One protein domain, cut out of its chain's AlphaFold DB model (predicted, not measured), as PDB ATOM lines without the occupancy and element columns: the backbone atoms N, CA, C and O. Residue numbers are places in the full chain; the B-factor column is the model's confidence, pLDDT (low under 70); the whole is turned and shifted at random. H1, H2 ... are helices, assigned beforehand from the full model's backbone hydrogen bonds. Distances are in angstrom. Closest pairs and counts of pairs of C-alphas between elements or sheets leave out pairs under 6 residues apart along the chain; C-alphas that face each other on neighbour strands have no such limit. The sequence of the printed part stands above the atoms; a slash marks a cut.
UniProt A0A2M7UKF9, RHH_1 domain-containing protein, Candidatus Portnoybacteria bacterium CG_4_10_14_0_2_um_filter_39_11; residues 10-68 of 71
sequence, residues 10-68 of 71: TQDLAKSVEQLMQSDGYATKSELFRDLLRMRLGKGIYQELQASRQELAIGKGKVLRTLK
ATOM      1  N   THR A  10     151.412 180.125 169.839       97.75
ATOM      2  CA  THR A  10     151.103 178.733 170.183       97.75
ATOM      3  C   THR A  10     152.357 177.866 170.094       97.75
ATOM      4  O   THR A  10     153.311 178.185 169.381       97.75
ATOM      5  N   GLN A  11     152.357 176.743 170.813       96.00
ATOM      6  CA  GLN A  11     153.505 175.838 170.838       96.00
ATOM      7  C   GLN A  11     153.815 175.254 169.453       96.00
ATOM      8  O   GLN A  11     154.981 175.128 169.087       96.00
ATOM      9  N   ASP A  12     152.785 174.962 168.660       97.50
ATOM     10  CA  ASP A  12     152.960 174.466 167.294       97.50
ATOM     11  C   ASP A  12     153.600 175.520 166.391       97.50
ATOM     12  O   ASP A  12     154.534 175.218 165.653       97.50
ATOM     13  N   LEU A  13     153.185 176.785 166.516       95.00
ATOM     14  CA  LEU A  13     153.804 177.873 165.764       95.00
ATOM     15  C   LEU A  13     155.261 178.090 166.188       95.00
ATOM     16  O   LEU A  13     156.112 178.346 165.340       95.00
ATOM     17  N   ALA A  14     155.577 177.943 167.478       95.38
ATOM     18  CA  ALA A  14     156.953 178.023 167.960       95.38
ATOM     19  C   ALA A  14     157.852 176.943 167.334       95.38
ATOM     20  O   ALA A  14     158.982 177.253 166.953       95.38
ATOM     21  N   LYS A  15     157.341 175.713 167.169       96.81
ATOM     22  CA  LYS A  15     158.054 174.629 166.471       96.81
ATOM     23  C   LYS A  15     158.262 174.951 164.994       96.81
ATOM     24  O   LYS A  15     159.374 174.802 164.495       96.81
ATOM     25  N   SER A  16     157.230 175.448 164.311       96.12
ATOM     26  CA  SER A  16     157.350 175.850 162.905       96.12
ATOM     27  C   SER A  16     158.381 176.964 162.715       96.12
ATOM     28  O   SER A  16     159.153 176.928 161.764       96.12
ATOM     29  N   VAL A  17     158.449 177.929 163.639       95.00
ATOM     30  CA  VAL A  17     159.464 178.996 163.623       95.00
ATOM     31  C   VAL A  17     160.874 178.431 163.794       95.00
ATOM     32  O   VAL A  17     161.793 178.889 163.124       95.00
ATOM     33  N   GLU A  18     161.067 177.443 164.669       94.88
ATOM     34  CA  GLU A  18     162.370 176.790 164.845       94.88
ATOM     35  C   GLU A  18     162.805 176.016 163.600       94.88
ATOM     36  O   GLU A  18     163.965 176.114 163.202       94.88
ATOM     37  N   GLN A  19     161.878 175.308 162.954       96.19
ATOM     38  CA  GLN A  19     162.143 174.619 161.690       96.19
ATOM     39  C   GLN A  19     162.524 175.606 160.585       96.19
ATOM     40  O   GLN A  19     163.526 175.392 159.909       96.19
ATOM     41  N   LEU A  20     161.777 176.707 160.449       95.00
ATOM     42  CA  LEU A  20     162.048 177.747 159.455       95.00
ATOM     43  C   LEU A  20     163.408 178.424 159.693       95.00
ATOM     44  O   LEU A  20     164.159 178.716 158.769       95.00
ATOM     45  N   MET A  21     163.749 178.655 160.962       95.94
ATOM     46  CA  MET A  21     165.038 179.221 161.349       95.94
ATOM     47  C   MET A  21     166.197 178.313 160.910       95.94
ATOM     48  O   MET A  21     167.195 178.812 160.399       95.94
ATOM     49  N   GLN A  22     166.054 176.994 161.079       93.62
ATOM     50  CA  GLN A  22     167.059 176.014 160.660       93.62
ATOM     51  C   GLN A  22     167.128 175.852 159.139       93.62
ATOM     52  O   GLN A  22     168.232 175.782 158.602       93.62
ATOM     53  N   SER A  23     165.984 175.807 158.444       93.75
ATOM     54  CA  SER A  23     165.943 175.646 156.984       93.75
ATOM     55  C   SER A  23     166.586 176.820 156.257       93.75
ATOM     56  O   SER A  23     167.313 176.621 155.287       93.75
ATOM     57  N   ASP A  24     166.353 178.029 156.761       91.06
ATOM     58  CA  ASP A  24     166.792 179.265 156.120       91.06
ATOM     59  C   ASP A  24     168.151 179.750 156.665       91.06
ATOM     60  O   ASP A  24     168.657 180.792 156.255       91.06
ATOM     61  N   GLY A  25     168.765 178.989 157.584       93.56
ATOM     62  CA  GLY A  25     170.116 179.239 158.090       93.56
ATOM     63  C   GLY A  25     170.241 180.424 159.055       93.56
ATOM     64  O   GLY A  25     171.324 180.995 159.185       93.56
ATOM     65  N   TYR A  26     169.165 180.806 159.741       95.62
ATOM     66  CA  TYR A  26     169.192 181.884 160.730       95.62
ATOM     67  C   TYR A  26     169.782 181.419 162.065       95.62
ATOM     68  O   TYR A  26     169.484 180.330 162.555       95.62
ATOM     69  N   ALA A  27     170.562 182.282 162.723       92.12
ATOM     70  CA  ALA A  27     171.182 181.943 164.004       92.12
ATOM     71  C   ALA A  27     170.220 182.107 165.193       92.12
ATOM     72  O   ALA A  27     170.387 181.468 166.231       92.12
ATOM     73  N   THR A  28     169.219 182.990 165.076       94.56
ATOM     74  CA  THR A  28     168.253 183.260 166.154       94.56
ATOM     75  C   THR A  28     166.850 183.554 165.628       94.56
ATOM     76  O   THR A  28     166.680 184.140 164.557       94.56
ATOM     77  N   LYS A  29     165.826 183.275 166.449       93.38
ATOM     78  CA  LYS A  29     164.425 183.631 166.148       93.38
ATOM     79  C   LYS A  29     164.288 185.129 165.863       93.38
ATOM     80  O   LYS A  29     163.632 185.538 164.912       93.38
ATOM     81  N   SER A  30     164.953 185.965 166.664       93.31
ATOM     82  CA  SER A  30     164.931 187.420 166.494       93.31
ATOM     83  C   SER A  30     165.557 187.883 165.183       93.31
ATOM     84  O   SER A  30     165.224 188.965 164.711       93.31
ATOM     85  N   GLU A  31     166.509 187.141 164.623       93.94
ATOM     86  CA  GLU A  31     167.087 187.440 163.314       93.94
ATOM     87  C   GLU A  31     166.106 187.135 162.191       93.94
ATOM     88  O   GLU A  31     165.802 188.044 161.419       93.94
ATOM     89  N   LEU A  32     165.522 185.936 162.205       94.31
ATOM     90  CA  LEU A  32     164.461 185.539 161.284       94.31
ATOM     91  C   LEU A  32     163.318 186.569 161.268       94.31
ATOM     92  O   LEU A  32     162.958 187.100 160.220       94.31
ATOM     93  N   PHE A  33     162.772 186.924 162.437       93.19
ATOM     94  CA  PHE A  33     161.675 187.895 162.513       93.19
ATOM     95  C   PHE A  33     162.080 189.293 162.035       93.19
ATOM     96  O   PHE A  33     161.280 189.973 161.393       93.19
ATOM     97  N   ARG A  34     163.312 189.739 162.321       90.62
ATOM     98  CA  ARG A  34     163.809 191.027 161.819       90.62
ATOM     99  C   ARG A  34     163.885 191.030 160.300       90.62
ATOM    100  O   ARG A  34     163.523 192.040 159.704       90.62
ATOM    101  N   ASP A  35     164.344 189.943 159.691       90.69
ATOM    102  CA  ASP A  35     164.452 189.869 158.239       90.69
ATOM    103  C   ASP A  35     163.080 189.801 157.562       90.69
ATOM    104  O   ASP A  35     162.795 190.602 156.675       90.69
ATOM    105  N   LEU A  36     162.159 188.989 158.090       90.00
ATOM    106  CA  LEU A  36     160.766 188.954 157.633       90.00
ATOM    107  C   LEU A  36     160.091 190.332 157.712       90.00
ATOM    108  O   LEU A  36     159.420 190.758 156.768       90.00
ATOM    109  N   LEU A  37     160.286 191.054 158.821       88.88
ATOM    110  CA  LEU A  37     159.769 192.412 158.982       88.88
ATOM    111  C   LEU A  37     160.408 193.374 157.980       88.88
ATOM    112  O   LEU A  37     159.691 194.156 157.361       88.88
ATOM    113  N   ARG A  38     161.728 193.303 157.769       86.56
ATOM    114  CA  ARG A  38     162.411 194.131 156.765       86.56
ATOM    115  C   ARG A  38     161.963 193.819 155.353       86.56
ATOM    116  O   ARG A  38     161.764 194.752 154.601       86.56
ATOM    117  N   MET A  39     161.764 192.561 154.989       85.06
ATOM    118  CA  MET A  39     161.232 192.189 153.682       85.06
ATOM    119  C   MET A  39     159.811 192.735 153.507       85.06
ATOM    120  O   MET A  39     159.471 193.301 152.466       85.06
ATOM    121  N   ARG A  40     158.969 192.610 154.539       84.31
ATOM    122  CA  ARG A  40     157.579 193.073 154.484       84.31
ATOM    123  C   ARG A  40     157.473 194.597 154.409       84.31
ATOM    124  O   ARG A  40     156.654 195.096 153.639       84.31
ATOM    125  N   LEU A  41     158.288 195.312 155.183       81.25
ATOM    126  CA  LEU A  41     158.352 196.779 155.215       81.25
ATOM    127  C   LEU A  41     159.161 197.348 154.038       81.25
ATOM    128  O   LEU A  41     158.845 198.410 153.512       81.25
ATOM    129  N   GLY A  42     160.163 196.607 153.573       68.25
ATOM    130  CA  GLY A  42     161.076 196.928 152.474       68.25
ATOM    131  C   GLY A  42     160.416 196.963 151.099       68.25
ATOM    132  O   GLY A  42     161.052 197.371 150.130       68.25
ATOM    133  N   LYS A  43     159.113 196.662 151.010       59.59
ATOM    134  CA  LYS A  43     158.284 197.116 149.886       59.59
ATOM    135  C   LYS A  43     158.391 198.634 149.671       59.59
ATOM    136  O   LYS A  43     158.310 199.053 148.523       59.59
ATOM    137  N   GLY A  44     158.665 199.419 150.720       59.09
ATOM    138  CA  GLY A  44     159.007 200.840 150.606       59.09
ATOM    139  C   GLY A  44     160.279 201.084 149.790       59.09
ATOM    140  O   GLY A  44     160.227 201.825 148.821       59.09
ATOM    141  N   ILE A  45     161.381 200.373 150.071       67.25
ATOM    142  CA  ILE A  45     162.646 200.513 149.317       67.25
ATOM    143  C   ILE A  45     162.459 200.106 147.857       67.25
ATOM    144  O   ILE A  45     162.963 200.772 146.961       67.25
ATOM    145  N   TYR A  46     161.724 199.023 147.588       68.81
ATOM    146  CA  TYR A  46     161.426 198.637 146.209       68.81
ATOM    147  C   TYR A  46     160.616 199.724 145.487       68.81
ATOM    148  O   TYR A  46     160.940 200.074 144.356       68.81
ATOM    149  N   GLN A  47     159.597 200.291 146.137       71.69
ATOM    150  CA  GLN A  47     158.804 201.392 145.582       71.69
ATOM    151  C   GLN A  47     159.630 202.672 145.388       71.69
ATOM    152  O   GLN A  47     159.532 203.286 144.331       71.69
ATOM    153  N   GLU A  48     160.487 203.035 146.340       77.06
ATOM    154  CA  GLU A  48     161.422 204.167 146.252       77.06
ATOM    155  C   GLU A  48     162.440 203.969 145.124       77.06
ATOM    156  O   GLU A  48     162.706 204.887 144.353       77.06
ATOM    157  N   LEU A  49     162.963 202.751 144.963       81.50
ATOM    158  CA  LEU A  49     163.873 202.404 143.877       81.50
ATOM    159  C   LEU A  49     163.173 202.503 142.518       81.50
ATOM    160  O   LEU A  49     163.762 202.999 141.559       81.50
ATOM    161  N   GLN A  50     161.924 202.040 142.416       81.94
ATOM    162  CA  GLN A  50     161.140 202.156 141.186       81.94
ATOM    163  C   GLN A  50     160.788 203.612 140.870       81.94
ATOM    164  O   GLN A  50     160.931 204.028 139.722       81.94
ATOM    165  N   ALA A  51     160.410 204.404 141.877       84.38
ATOM    166  CA  ALA A  51     160.177 205.837 141.725       84.38
ATOM    167  C   ALA A  51     161.454 206.557 141.260       84.38
ATOM    168  O   ALA A  51     161.428 207.275 140.267       84.38
ATOM    169  N   SER A  52     162.597 206.272 141.888       84.81
ATOM    170  CA  SER A  52     163.899 206.815 141.488       84.81
ATOM    171  C   SER A  52     164.273 206.422 140.054       84.81
ATOM    172  O   SER A  52     164.697 207.264 139.264       84.81
ATOM    173  N   ARG A  53     164.054 205.162 139.656       85.81
ATOM    174  CA  ARG A  53     164.269 204.710 138.270       85.81
ATOM    175  C   ARG A  53     163.382 205.454 137.275       85.81
ATOM    176  O   ARG A  53     163.867 205.823 136.207       85.81
ATOM    177  N   GLN A  54     162.115 205.689 137.614       86.62
ATOM    178  CA  GLN A  54     161.207 206.481 136.784       86.62
ATOM    179  C   GLN A  54     161.671 207.935 136.674       86.62
ATOM    180  O   GLN A  54     161.696 208.463 135.568       86.62
ATOM    181  N   GLU A  55     162.100 208.561 137.773       87.06
ATOM    182  CA  GLU A  55     162.643 209.926 137.781       87.06
ATOM    183  C   GLU A  55     163.884 210.068 136.891       87.06
ATOM    184  O   GLU A  55     163.997 211.025 136.122       87.06
ATOM    185  N   LEU A  56     164.788 209.089 136.939       84.88
ATOM    186  CA  LEU A  56     165.949 209.035 136.055       84.88
ATOM    187  C   LEU A  56     165.532 208.871 134.583       84.88
ATOM    188  O   LEU A  56     166.085 209.550 133.720       84.88
ATOM    189  N   ALA A  57     164.537 208.024 134.297       82.44
ATOM    190  CA  ALA A  57     164.042 207.781 132.940       82.44
ATOM    191  C   ALA A  57     163.350 209.006 132.316       82.44
ATOM    192  O   ALA A  57     163.501 209.245 131.121       82.44
ATOM    193  N   ILE A  58     162.638 209.811 133.113       89.44
ATOM    194  CA  ILE A  58     162.019 211.073 132.660       89.44
ATOM    195  C   ILE A  58     163.003 212.258 132.649       89.44
ATOM    196  O   ILE A  58     162.588 213.400 132.464       89.44
ATOM    197  N   GLY A  59     164.301 212.008 132.859       84.06
ATOM    198  CA  GLY A  59     165.354 213.016 132.732       84.06
ATOM    199  C   GLY A  59     165.542 213.922 133.951       84.06
ATOM    200  O   GLY A  59     166.250 214.919 133.847       84.06
ATOM    201  N   LYS A  60     164.968 213.590 135.118       81.94
ATOM    202  CA  LYS A  60     165.215 214.328 136.375       81.94
ATOM    203  C   LYS A  60     166.558 213.976 137.034       81.94
ATOM    204  O   LYS A  60     166.897 214.522 138.080       81.94
ATOM    205  N   GLY A  61     167.328 213.065 136.438       80.00
ATOM    206  CA  GLY A  61     168.665 212.698 136.897       80.00
ATOM    207  C   GLY A  61     169.735 213.728 136.537       80.00
ATOM    208  O   GLY A  61     169.675 214.372 135.493       80.00
ATOM    209  N   LYS A  62     170.771 213.838 137.374       81.69
ATOM    210  CA  LYS A  62     171.968 214.642 137.090       81.69
ATOM    211  C   LYS A  62     173.095 213.731 136.603       81.69
ATOM    212  O   LYS A  62     173.505 212.820 137.317       81.69
ATOM    213  N   VAL A  63     173.624 213.999 135.409       80.50
ATOM    214  CA  VAL A  63     174.841 213.334 134.925       80.50
ATOM    215  C   VAL A  63     176.043 214.023 135.557       80.50
ATOM    216  O   VAL A  63     176.314 215.196 135.296       80.50
ATOM    217  N   LEU A  64     176.754 213.292 136.406       86.62
ATOM    218  CA  LEU A  64     178.003 213.747 137.001       86.62
ATOM    219  C   LEU A  64     179.155 213.355 136.078       86.62
ATOM    220  O   LEU A  64     179.222 212.214 135.624       86.62
ATOM    221  N   ARG A  65     180.049 214.299 135.776       84.62
ATOM    222  CA  ARG A  65     181.201 214.042 134.899       84.62
ATOM    223  C   ARG A  65     182.356 213.432 135.678       84.62
ATOM    224  O   ARG A  65     183.166 212.702 135.114       84.62
ATOM    225  N   THR A  66     182.426 213.728 136.971       88.56
ATOM    226  CA  THR A  66     183.457 213.234 137.875       88.56
ATOM    227  C   THR A  66     182.884 212.952 139.264       88.56
ATOM    228  O   THR A  66     181.872 213.519 139.667       88.56
ATOM    229  N   LEU A  67     183.575 212.116 140.046       84.12
ATOM    230  CA  LEU A  67     183.240 211.861 141.456       84.12
ATOM    231  C   LEU A  67     183.274 213.127 142.332       84.12
ATOM    232  O   LEU A  67     182.634 213.155 143.379       84.12
ATOM    233  N   LYS A  68     184.002 214.174 141.918       86.75
ATOM    234  CA  LYS A  68     184.030 215.459 142.632       86.75
ATOM    235  C   LYS A  68     182.688 216.190 142.551       86.75
ATOM    236  O   LYS A  68     182.358 216.913 143.478       86.75
TER     237      LYS A  68
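What this domain is: This is residues 10 to 68 of the 71 residues of the protein "RHH_1 domain-containing protein" of Candidatus Portnoybacteria bacterium CG_4_10_14_0_2_um_filter_39_11 (UniProt A0A2M7UKF9). Three helices are strung one after another: H1 and H2 make a corner, H3 carries the line onward from H2, and residues 62 to 68 stick out at the far end without a named element. The printed part has 59 residues with three named helices, H1, H2 and H3 in that order, and no named strand; its class is all helix. It is extended, with a radius of gyration of the C-alphas of 19.5 A, a rod spanning 57 by 23 by 15 A.

How they stand to each other: H1, residues 11 to 23, touches H2, residues 29 to 41, with its residues 17 to 21 alone, about perpendicular at 82 degrees; their closest C-alphas, of Met 21 and Leu 32, are 6.3 A apart. H2 and H3, residues 43 to 57, meet only through their link. H1 and H3 are apart. In H1, H2 and H3 every O i to N i+4 pair is within hydrogen-bond range.

Where its parts are: H1 begins at C-alpha 11 (153.505, 175.838, 170.838) and is 18.6 A long. H2 measures 18.1 A. H3, 20.8 A, ends at C-alpha 57 (164.042, 207.781, 132.940).

The domain as a whole: The C-alphas farthest apart, of Gln 11 and Arg 65, are 59.3 A apart. The printed part has no cut, and both links are tight. Residues 42 to 46 have pLDDT under 70.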